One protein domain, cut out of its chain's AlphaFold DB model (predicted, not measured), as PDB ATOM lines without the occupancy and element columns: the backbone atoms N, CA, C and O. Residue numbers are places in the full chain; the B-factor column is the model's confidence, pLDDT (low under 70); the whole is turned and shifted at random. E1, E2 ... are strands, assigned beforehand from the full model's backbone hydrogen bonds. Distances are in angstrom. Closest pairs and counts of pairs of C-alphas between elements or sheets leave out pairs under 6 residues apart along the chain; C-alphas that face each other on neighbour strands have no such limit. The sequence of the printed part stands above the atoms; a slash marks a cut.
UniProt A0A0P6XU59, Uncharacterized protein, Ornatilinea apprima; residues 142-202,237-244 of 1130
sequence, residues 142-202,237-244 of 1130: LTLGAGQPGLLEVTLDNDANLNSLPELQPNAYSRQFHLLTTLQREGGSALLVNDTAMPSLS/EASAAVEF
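What this domain is: This is residues 142 to 202 and 237 to 244 of the 1130 residues of an uncharacterized protein of Ornatilinea apprima (UniProt A0A0P6XU59). Look for a small, loose sandwich: a sheet of three strands, E1, E2 and E5, stands partly face to face with the two-stranded hairpin E3 and E4, their strands crossed at 42 degrees. From one end a long loop, residues 158 to 176, swings out between the two sheets' chain segments, and its residues 163 to 168 stick out free. The printed part has 69 residues and no named helix; its five strands follow in the order E1 to E5 and the class is all strand. Across the larger sheet the order is E1, E2, E5, and both sheets are antiparallel. The whole is loose, with a radius of gyration of the C-alphas of 14.4 A, and elongated, spanning 39 by 23 by 21 A.

How they stand to each other: Begin with the inner strand E2, residues 151 to 157. On one side find the edge strand E1, residues 142 to 148, which forms an antiparallel hairpin with E2; N 143 and O 155 are within hydrogen-bond range at 2.8 A. On the other side is the edge strand E5, residues 237 to 243, antiparallel to E2, with N 156 and O 238 at 2.8 A. This sheet is twisted, its C-alphas lying up to 4.4 A off their best plane. Now turn to the second sheet, the antiparallel hairpin of E3, residues 177 to 185, and E4, residues 190 to 198; there N 179 and O 196 are 2.8 A apart. E4 bends by 62 degrees at residue 193. The two sheets form a sandwich, two sheets face to face, 10.6 A centre to centre where they face each other and with best planes 5 degrees apart. Between E4 and E5 the closest C-alphas are those of Asn 194 and Val 242, 7.1 A apart. E1 is apart from both E3 and E4, with no C-alpha within 8 A.

Where its parts are: Find C-alpha 151 at (-13.695, 30.775, 24.988); from there E2 runs 19.8 A to residue 157. E1 begins at C-alpha 142, (-20.330, 44.781, 26.585), and measures 16.8 A. E3 covers 26.4 A and E4 21.5 A. E5 runs 20.4 A and ends at C-alpha 243, (-10.108, 31.441, 27.737).

The domain as a whole: The two farthest C-alphas, those of Gln 169 and Glu 186, are 40.2 A apart. The link E2 to E3 is long, with 19 residues. Residues 203 to 236 are not printed, and C-alphas 202 and 237 are 8.0 A apart across this cut. Mean pLDDT of the printed part is 73.5; look for values under 70 in 22 residues, among them 161 to 172.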
ATOM      1  N   LEU A 142     -20.910  46.033  27.047       84.56
ATOM      2  CA  LEU A 142     -20.330  44.781  26.585       84.56
ATOM      3  C   LEU A 142     -21.086  44.241  25.369       84.56
ATOM      4  O   LEU A 142     -22.304  44.068  25.384       84.56
ATOM      5  N   THR A 143     -20.342  43.898  24.322       80.50
ATOM      6  CA  THR A 143     -20.865  43.238  23.123       80.50
ATOM      7  C   THR A 143     -20.104  41.938  22.879       80.50
ATOM      8  O   THR A 143     -18.881  41.946  22.763       80.50
ATOM      9  N   LEU A 144     -20.821  40.813  22.780       73.69
ATOM     10  CA  LEU A 144     -20.224  39.524  22.412       73.69
ATOM     11  C   LEU A 144     -19.743  39.548  20.960       73.69
ATOM     12  O   LEU A 144     -20.534  39.809  20.054       73.69
ATOM     13  N   GLY A 145     -18.466  39.234  20.753       68.94
ATOM     14  CA  GLY A 145     -17.897  38.970  19.432       68.94
ATOM     15  C   GLY A 145     -18.071  37.503  19.041       68.94
ATOM     16  O   GLY A 145     -18.736  37.193  18.052       68.94
ATOM     17  N   ALA A 146     -17.529  36.603  19.863       60.16
ATOM     18  CA  ALA A 146     -17.597  35.155  19.693       60.16
ATOM     19  C   ALA A 146     -17.774  34.451  21.050       60.16
ATOM     20  O   ALA A 146     -17.290  34.926  22.078       60.16
ATOM     21  N   GLY A 147     -18.469  33.311  21.059       60.06
ATOM     22  CA  GLY A 147     -18.660  32.486  22.252       60.06
ATOM     23  C   GLY A 147     -18.732  31.008  21.884       60.06
ATOM     24  O   GLY A 147     -19.560  30.614  21.061       60.06
ATOM     25  N   GLN A 148     -17.850  30.206  22.471       70.50
ATOM     26  CA  GLN A 148     -17.817  28.745  22.365       70.50
ATOM     27  C   GLN A 148     -17.397  28.167  23.721       70.50
ATOM     28  O   GLN A 148     -16.756  28.880  24.486       70.50
ATOM     29  N   PRO A 149     -17.717  26.904  24.048       72.75
ATOM     30  CA  PRO A 149     -17.291  26.308  25.314       72.75
ATOM     31  C   PRO A 149     -15.799  26.564  25.580       72.75
ATOM     32  O   PRO A 149     -14.956  26.202  24.764       72.75
ATOM     33  N   GLY A 150     -15.492  27.256  26.683       59.31
ATOM     34  CA  GLY A 150     -14.117  27.554  27.087       59.31
ATOM     35  C   GLY A 150     -13.495  28.825  26.508       59.31
ATOM     36  O   GLY A 150     -12.395  29.181  26.922       59.31
ATOM     37  N   LEU A 151     -14.174  29.533  25.599       67.81
ATOM     38  CA  LEU A 151     -13.695  30.775  24.988       67.81
ATOM     39  C   LEU A 151     -14.812  31.819  24.864       67.81
ATOM     40  O   LEU A 151     -15.961  31.545  24.506       67.81
ATOM     41  N   LEU A 152     -14.447  33.064  25.121       68.75
ATOM     42  CA  LEU A 152     -15.292  34.235  24.978       68.75
ATOM     43  C   LEU A 152     -14.468  35.373  24.378       68.75
ATOM     44  O   LEU A 152     -13.394  35.684  24.878       68.75
ATOM     45  N   GLU A 153     -15.021  36.066  23.391       74.81
ATOM     46  CA  GLU A 153     -14.530  37.370  22.950       74.81
ATOM     47  C   GLU A 153     -15.588  38.436  23.219       74.81
ATOM     48  O   GLU A 153     -16.758  38.284  22.849       74.81
ATOM     49  N   VAL A 154     -15.174  39.532  23.849       75.62
ATOM     50  CA  VAL A 154     -16.049  40.650  24.195       75.62
ATOM     51  C   VAL A 154     -15.405  41.977  23.810       75.62
ATOM     52  O   VAL A 154     -14.225  42.224  24.066       75.62
ATOM     53  N   THR A 155     -16.196  42.851  23.200       82.12
ATOM     54  CA  THR A 155     -15.852  44.260  23.004       82.12
ATOM     55  C   THR A 155     -16.504  45.079  24.108       82.12
ATOM     56  O   THR A 155     -17.683  44.904  24.408       82.12
ATOM     57  N   LEU A 156     -15.709  45.950  24.717       85.44
ATOM     58  CA  LEU A 156     -16.088  46.918  25.728       85.44
ATOM     59  C   LEU A 156     -16.104  48.287  25.058       85.44
ATOM     60  O   LEU A 156     -15.049  48.756  24.630       85.44
ATOM     61  N   ASP A 157     -17.259  48.929  24.948       79.38
ATOM     62  CA  ASP A 157     -17.364  50.191  24.224       79.38
ATOM     63  C   ASP A 157     -18.241  51.223  24.940       79.38
ATOM     64  O   ASP A 157     -19.247  50.916  25.575       79.38
ATOM     65  N   ASN A 158     -17.814  52.480  24.849       75.44
ATOM     66  CA  ASN A 158     -18.589  53.653  25.245       75.44
ATOM     67  C   ASN A 158     -19.070  54.464  24.039       75.44
ATOM     68  O   ASN A 158     -19.856  55.402  24.192       75.44
ATOM     69  N   ASP A 159     -18.622  54.105  22.834       73.38
ATOM     70  CA  ASP A 159     -19.029  54.749  21.586       73.38
ATOM     71  C   ASP A 159     -20.466  54.375  21.198       73.38
ATOM     72  O   ASP A 159     -21.253  55.262  20.871       73.38
ATOM     73  N   ALA A 160     -20.884  53.108  21.322       70.00
ATOM     74  CA  ALA A 160     -22.236  52.699  20.926       70.00
ATOM     75  C   ALA A 160     -23.334  53.261  21.846       70.00
ATOM     76  O   ALA A 160     -24.515  53.246  21.486       70.00
ATOM     77  N   ASN A 161     -22.943  53.794  23.005       62.06
ATOM     78  CA  ASN A 161     -23.808  54.513  23.937       62.06
ATOM     79  C   ASN A 161     -23.919  56.018  23.650       62.06
ATOM     80  O   ASN A 161     -24.658  56.737  24.329       62.06
ATOM     81  N   LEU A 162     -23.240  56.527  22.619       61.53
ATOM     82  CA  LEU A 162     -23.458  57.891  22.151       61.53
ATOM     83  C   LEU A 162     -24.844  58.031  21.518       61.53
ATOM     84  O   LEU A 162     -25.186  57.363  20.545       61.53
ATOM     85  N   ASN A 163     -25.613  59.006  22.006       54.53
ATOM     86  CA  ASN A 163     -26.939  59.377  21.497       54.53
ATOM     87  C   ASN A 163     -28.047  58.321  21.695       54.53
ATOM     88  O   ASN A 163     -29.158  58.533  21.205       54.53
ATOM     89  N   SER A 164     -27.785  57.216  22.402       51.47
ATOM     90  CA  SER A 164     -28.789  56.182  22.703       51.47
ATOM     91  C   SER A 164     -29.801  56.627  23.768       51.47
ATOM     92  O   SER A 164     -30.938  56.156  23.766       51.47
ATOM     93  N   LEU A 165     -29.440  57.598  24.618       48.84
ATOM     94  CA  LEU A 165     -30.320  58.203  25.621       48.84
ATOM     95  C   LEU A 165     -30.355  59.742  25.448       48.84
ATOM     96  O   LEU A 165     -29.299  60.377  25.442       48.84
ATOM     97  N   PRO A 166     -31.535  60.387  25.314       40.06
ATOM     98  CA  PRO A 166     -31.657  61.829  25.039       40.06
ATOM     99  C   PRO A 166     -31.085  62.763  26.121       40.06
ATOM    100  O   PRO A 166     -30.848  63.940  25.848       40.06
ATOM    101  N   GLU A 167     -30.864  62.259  27.337       43.75
ATOM    102  CA  GLU A 167     -30.267  62.994  28.464       43.75
ATOM    103  C   GLU A 167     -28.737  62.813  28.562       43.75
ATOM    104  O   GLU A 167     -28.072  63.445  29.387       43.75
ATOM    105  N   LEU A 168     -28.164  61.970  27.700       43.78
ATOM    106  CA  LEU A 168     -26.769  61.561  27.704       43.78
ATOM    107  C   LEU A 168     -26.013  62.180  26.523       43.78
ATOM    108  O   LEU A 168     -25.931  61.616  25.436       43.78
ATOM    109  N   GLN A 169     -25.359  63.312  26.766       52.97
ATOM    110  CA  GLN A 169     -24.012  63.508  26.226       52.97
ATOM    111  C   GLN A 169     -23.056  63.133  27.358       52.97
ATOM    112  O   GLN A 169     -22.697  64.006  28.158       52.97
ATOM    113  N   PRO A 170     -22.758  61.830  27.541       55.91
ATOM    114  CA  PRO A 170     -21.895  61.390  28.614       55.91
ATOM    115  C   PRO A 170     -20.516  61.964  28.366       55.91
ATOM    116  O   PRO A 170     -20.011  61.946  27.245       55.91
ATOM    117  N   ASN A 171     -19.902  62.441  29.431       61.69
ATOM    118  CA  ASN A 171     -18.519  62.851  29.372       61.69
ATOM    119  C   ASN A 171     -17.790  62.378  30.615       61.69
ATOM    120  O   ASN A 171     -17.278  63.155  31.417       61.69
ATOM    121  N   ALA A 172     -17.909  61.072  30.812       68.12
ATOM    122  CA  ALA A 172     -17.392  60.364  31.955       68.12
ATOM    123  C   ALA A 172     -16.279  59.419  31.512       68.12
ATOM    124  O   ALA A 172     -16.251  58.948  30.376       68.12
ATOM    125  N   TYR A 173     -15.378  59.130  32.432       76.94
ATOM    126  CA  TYR A 173     -14.404  58.065  32.291       76.94
ATOM    127  C   TYR A 173     -14.863  56.900  33.156       76.94
ATOM    128  O   TYR A 173     -15.297  57.117  34.290       76.94
ATOM    129  N   SER A 174     -14.776  55.676  32.627       71.56
ATOM    130  CA  SER A 174     -15.183  54.465  33.349       71.56
ATOM    131  C   SER A 174     -14.329  54.198  34.589       71.56
ATOM    132  O   SER A 174     -14.775  53.474  35.472       71.56
ATOM    133  N   ARG A 175     -13.128  54.805  34.656       74.81
ATOM    134  CA  ARG A 175     -12.047  54.480  35.608       74.81
ATOM    135  C   ARG A 175     -11.575  53.039  35.398       74.81
ATOM    136  O   ARG A 175     -12.063  52.366  34.498       74.81
ATOM    137  N   GLN A 176     -10.557  52.596  36.129       74.12
ATOM    138  CA  GLN A 176     -10.156  51.186  36.081       74.12
ATOM    139  C   GLN A 176     -11.269  50.319  36.681       74.12
ATOM    140  O   GLN A 176     -11.877  50.706  37.675       74.12
ATOM    141  N   PHE A 177     -11.542  49.173  36.063       76.88
ATOM    142  CA  PHE A 177     -12.621  48.268  36.467       76.88
ATOM    143  C   PHE A 177     -12.253  46.814  36.184       76.88
ATOM    144  O   PHE A 177     -11.306  46.555  35.446       76.88
ATOM    145  N   HIS A 178     -12.992  45.862  36.750       83.69
ATOM    146  CA  HIS A 178     -12.753  44.434  36.529       83.69
ATOM    147  C   HIS A 178     -13.740  43.855  35.512       83.69
ATOM    148  O   HIS A 178     -14.916  44.201  35.499       83.69
ATOM    149  N   LEU A 179     -13.268  42.967  34.644       84.94
ATOM    150  CA  LEU A 179     -14.082  42.174  33.733       84.94
ATOM    151  C   LEU A 179     -14.213  40.762  34.307       84.94
ATOM    152  O   LEU A 179     -13.272  39.967  34.251       84.94
ATOM    153  N   LEU A 180     -15.384  40.456  34.858       89.25
ATOM    154  CA  LEU A 180     -15.676  39.178  35.501       89.25
ATOM    155  C   LEU A 180     -16.385  38.250  34.517       89.25
ATOM    156  O   LEU A 180     -17.373  38.646  33.904       89.25
ATOM    157  N   THR A 181     -15.918  37.009  34.371       89.50
ATOM    158  CA  THR A 181     -16.607  35.970  33.583       89.50
ATOM    159  C   THR A 181     -17.022  34.826  34.486       89.50
ATOM    160  O   THR A 181     -16.215  34.315  35.260       89.50
ATOM    161  N   THR A 182     -18.279  34.405  34.373       90.94
ATOM    162  CA  THR A 182     -18.864  33.330  35.174       90.94
ATOM    163  C   THR A 182     -19.439  32.224  34.297       90.94
ATOM    164  O   THR A 182     -19.952  32.494  33.212       90.94
ATOM    165  N   LEU A 183     -19.361  30.988  34.787       91.94
ATOM    166  CA  LEU A 183     -19.947  29.779  34.216       91.94
ATOM    167  C   LEU A 183     -21.032  29.253  35.156       91.94
ATOM    168  O   LEU A 183     -20.774  29.019  36.335       91.94
ATOM    169  N   GLN A 184     -22.235  29.019  34.641       90.44
ATOM    170  CA  GLN A 184     -23.365  28.499  35.408       90.44
ATOM    171  C   GLN A 184     -23.967  27.281  34.707       90.44
ATOM    172  O   GLN A 184     -24.249  27.345  33.518       90.44
ATOM    173  N   ARG A 185     -24.214  26.193  35.442       90.06
ATOM    174  CA  ARG A 185     -24.891  24.985  34.940       90.06
ATOM    175  C   ARG A 185     -26.346  24.947  35.419       90.06
ATOM    176  O   ARG A 185     -26.582  25.068  36.614       90.06
ATOM    177  N   GLU A 186     -27.304  24.775  34.508       83.81
ATOM    178  CA  GLU A 186     -28.738  24.509  34.760       83.81
ATOM    179  C   GLU A 186     -29.413  25.434  35.798       83.81
ATOM    180  O   GLU A 186     -30.277  25.015  36.567       83.81
ATOM    181  N   GLY A 187     -29.021  26.713  35.844       71.25
ATOM    182  CA  GLY A 187     -29.545  27.679  36.820       71.25
ATOM    183  C   GLY A 187     -28.993  27.523  38.248       71.25
ATOM    184  O   GLY A 187     -29.496  28.174  39.162       71.25
ATOM    185  N   GLY A 188     -27.965  26.689  38.442       78.56
ATOM    186  CA  GLY A 188     -27.212  26.510  39.689       78.56
ATOM    187  C   GLY A 188     -26.328  27.710  40.049       78.56
ATOM    188  O   GLY A 188     -26.560  28.828  39.600       78.56
ATOM    189  N   SER A 189     -25.301  27.525  40.880       84.94
ATOM    190  CA  SER A 189     -24.398  28.630  41.234       84.94
ATOM    191  C   SER A 189     -23.541  29.065  40.038       84.94
ATOM    192  O   SER A 189     -22.959  28.227  39.357       84.94
ATOM    193  N   ALA A 190     -23.448  30.376  39.794       87.38
ATOM    194  CA  ALA A 190     -22.519  30.939  38.816       87.38
ATOM    195  C   ALA A 190     -21.105  30.970  39.415       87.38
ATOM    196  O   ALA A 190     -20.878  31.623  40.435       87.38
ATOM    197  N   LEU A 191     -20.177  30.238  38.804       89.44
ATOM    198  CA  LEU A 191     -18.787  30.092  39.232       89.44
ATOM    199  C   LEU A 191     -17.905  31.072  38.463       89.44
ATOM    200  O   LEU A 191     -17.989  31.130  37.239       89.44
ATOM    201  N   LEU A 192     -17.060  31.835  39.154       91.19
ATOM    202  CA  LEU A 192     -16.102  32.731  38.502       91.19
ATOM    203  C   LEU A 192     -15.027  31.912  37.777       91.19
ATOM    204  O   LEU A 192     -14.395  31.062  38.391       91.19
ATOM    205  N   VAL A 193     -14.816  32.177  36.488       85.44
ATOM    206  CA  VAL A 193     -13.819  31.494  35.640       85.44
ATOM    207  C   VAL A 193     -12.778  32.448  35.050       85.44
ATOM    208  O   VAL A 193     -11.775  31.994  34.511       85.44
ATOM    209  N   ASN A 194     -12.989  33.763  35.176       87.19
ATOM    210  CA  ASN A 194     -12.000  34.787  34.850       87.19
ATOM    211  C   ASN A 194     -12.274  36.095  35.608       87.19
ATOM    212  O   ASN A 194     -13.433  36.484  35.762       87.19
ATOM    213  N   ASP A 195     -11.204  36.783  36.004       85.75
ATOM    214  CA  ASP A 195     -11.201  38.129  36.585       85.75
ATOM    215  C   ASP A 195     -10.035  38.917  35.967       85.75
ATOM    216  O   ASP A 195      -8.867  38.571  36.157       85.75
ATOM    217  N   THR A 196     -10.339  39.923  35.144       80.81
ATOM    218  CA  THR A 196      -9.330  40.703  34.407       80.81
ATOM    219  C   THR A 196      -9.473  42.192  34.689       80.81
ATOM    220  O   THR A 196     -10.524  42.771  34.439       80.81
ATOM    221  N   ALA A 197      -8.399  42.843  35.137       79.50
ATOM    222  CA  ALA A 197      -8.375  44.296  35.291       79.50
ATOM    223  C   ALA A 197      -8.351  45.001  33.922       79.50
ATOM    224  O   ALA A 197      -7.505  44.712  33.074       79.50
ATOM    225  N   MET A 198      -9.253  45.959  33.731       74.56
ATOM    226  CA  MET A 198      -9.414  46.746  32.512       74.56
ATOM    227  C   MET A 198      -9.004  48.207  32.738       74.56
ATOM    228  O   MET A 198      -9.278  48.784  33.799       74.56
ATOM    229  N   PRO A 199      -8.348  48.843  31.748       72.88
ATOM    230  CA  PRO A 199      -8.048  50.266  31.813       72.88
ATOM    231  C   PRO A 199      -9.331  51.104  31.736       72.88
ATOM    232  O   PRO A 199     -10.375  50.644  31.277       72.88
ATOM    233  N   SER A 200      -9.225  52.373  32.133       78.44
ATOM    234  CA  SER A 200     -10.302  53.346  31.940       78.44
ATOM    235  C   SER A 200     -10.653  53.503  30.459       78.44
ATOM    236  O   SER A 200      -9.767  53.485  29.604       78.44
ATOM    237  N   LEU A 201     -11.938  53.696  30.171       75.81
ATOM    238  CA  LEU A 201     -12.502  54.018  28.865       75.81
ATOM    239  C   LEU A 201     -13.181  55.384  28.936       75.81
ATOM    240  O   LEU A 201     -13.845  55.716  29.919       75.81
ATOM    241  N   SER A 202     -13.034  56.181  27.884       77.12
ATOM    242  CA  SER A 202     -13.713  57.472  27.758       77.12
ATOM    243  C   SER A 202     -14.926  57.379  26.844       77.12
ATOM    244  O   SER A 202     -14.992  56.535  25.954       77.12
ATOM    245  N   GLU A 237     -13.103  52.422  23.245       79.56
ATOM    246  CA  GLU A 237     -13.376  51.019  22.984       79.56
ATOM    247  C   GLU A 237     -12.125  50.194  23.313       79.56
ATOM    248  O   GLU A 237     -10.994  50.640  23.080       79.56
ATOM    249  N   ALA A 238     -12.335  48.989  23.837       75.44
ATOM    250  CA  ALA A 238     -11.331  47.951  24.023       75.44
ATOM    251  C   ALA A 238     -11.936  46.572  23.709       75.44
ATOM    252  O   ALA A 238     -13.144  46.385  23.797       75.44
ATOM    253  N   SER A 239     -11.105  45.583  23.386       75.62
ATOM    254  CA  SER A 239     -11.537  44.185  23.243       75.62
ATOM    255  C   SER A 239     -10.782  43.300  24.224       75.62
ATOM    256  O   SER A 239      -9.604  43.542  24.491       75.62
ATOM    257  N   ALA A 240     -11.450  42.262  24.718       68.12
ATOM    258  CA  ALA A 240     -10.869  41.232  25.564       68.12
ATOM    259  C   ALA A 240     -11.272  39.836  25.065       68.12
ATOM    260  O   ALA A 240     -12.422  39.613  24.683       68.12
ATOM    261  N   ALA A 241     -10.322  38.902  25.094       71.44
ATOM    262  CA  ALA A 241     -10.553  37.480  24.864       71.44
ATOM    263  C   ALA A 241     -10.268  36.716  26.163       71.44
ATOM    264  O   ALA A 241      -9.231  36.931  26.798       71.44
ATOM    265  N   VAL A 242     -11.203  35.860  26.562       65.00
ATOM    266  CA  VAL A 242     -11.205  35.119  27.821       65.00
ATOM    267  C   VAL A 242     -11.273  33.626  27.513       65.00
ATOM    268  O   VAL A 242     -12.274  33.146  26.987       65.00
ATOM    269  N   GLU A 243     -10.217  32.898  27.868       69.62
ATOM    270  CA  GLU A 243     -10.108  31.441  27.737       69.62
ATOM    271  C   GLU A 243     -10.178  30.785  29.127       69.62
ATOM    272  O   GLU A 243      -9.475  31.211  30.042       69.62
ATOM    273  N   PHE A 244     -11.010  29.751  29.298       68.38
ATOM    274  CA  PHE A 244     -11.249  29.069  30.581       68.38
ATOM    275  C   PHE A 244     -11.437  27.540  30.430       68.38
ATOM    276  O   PHE A 244     -12.395  26.952  30.932       68.38
TER     277      PHE A 244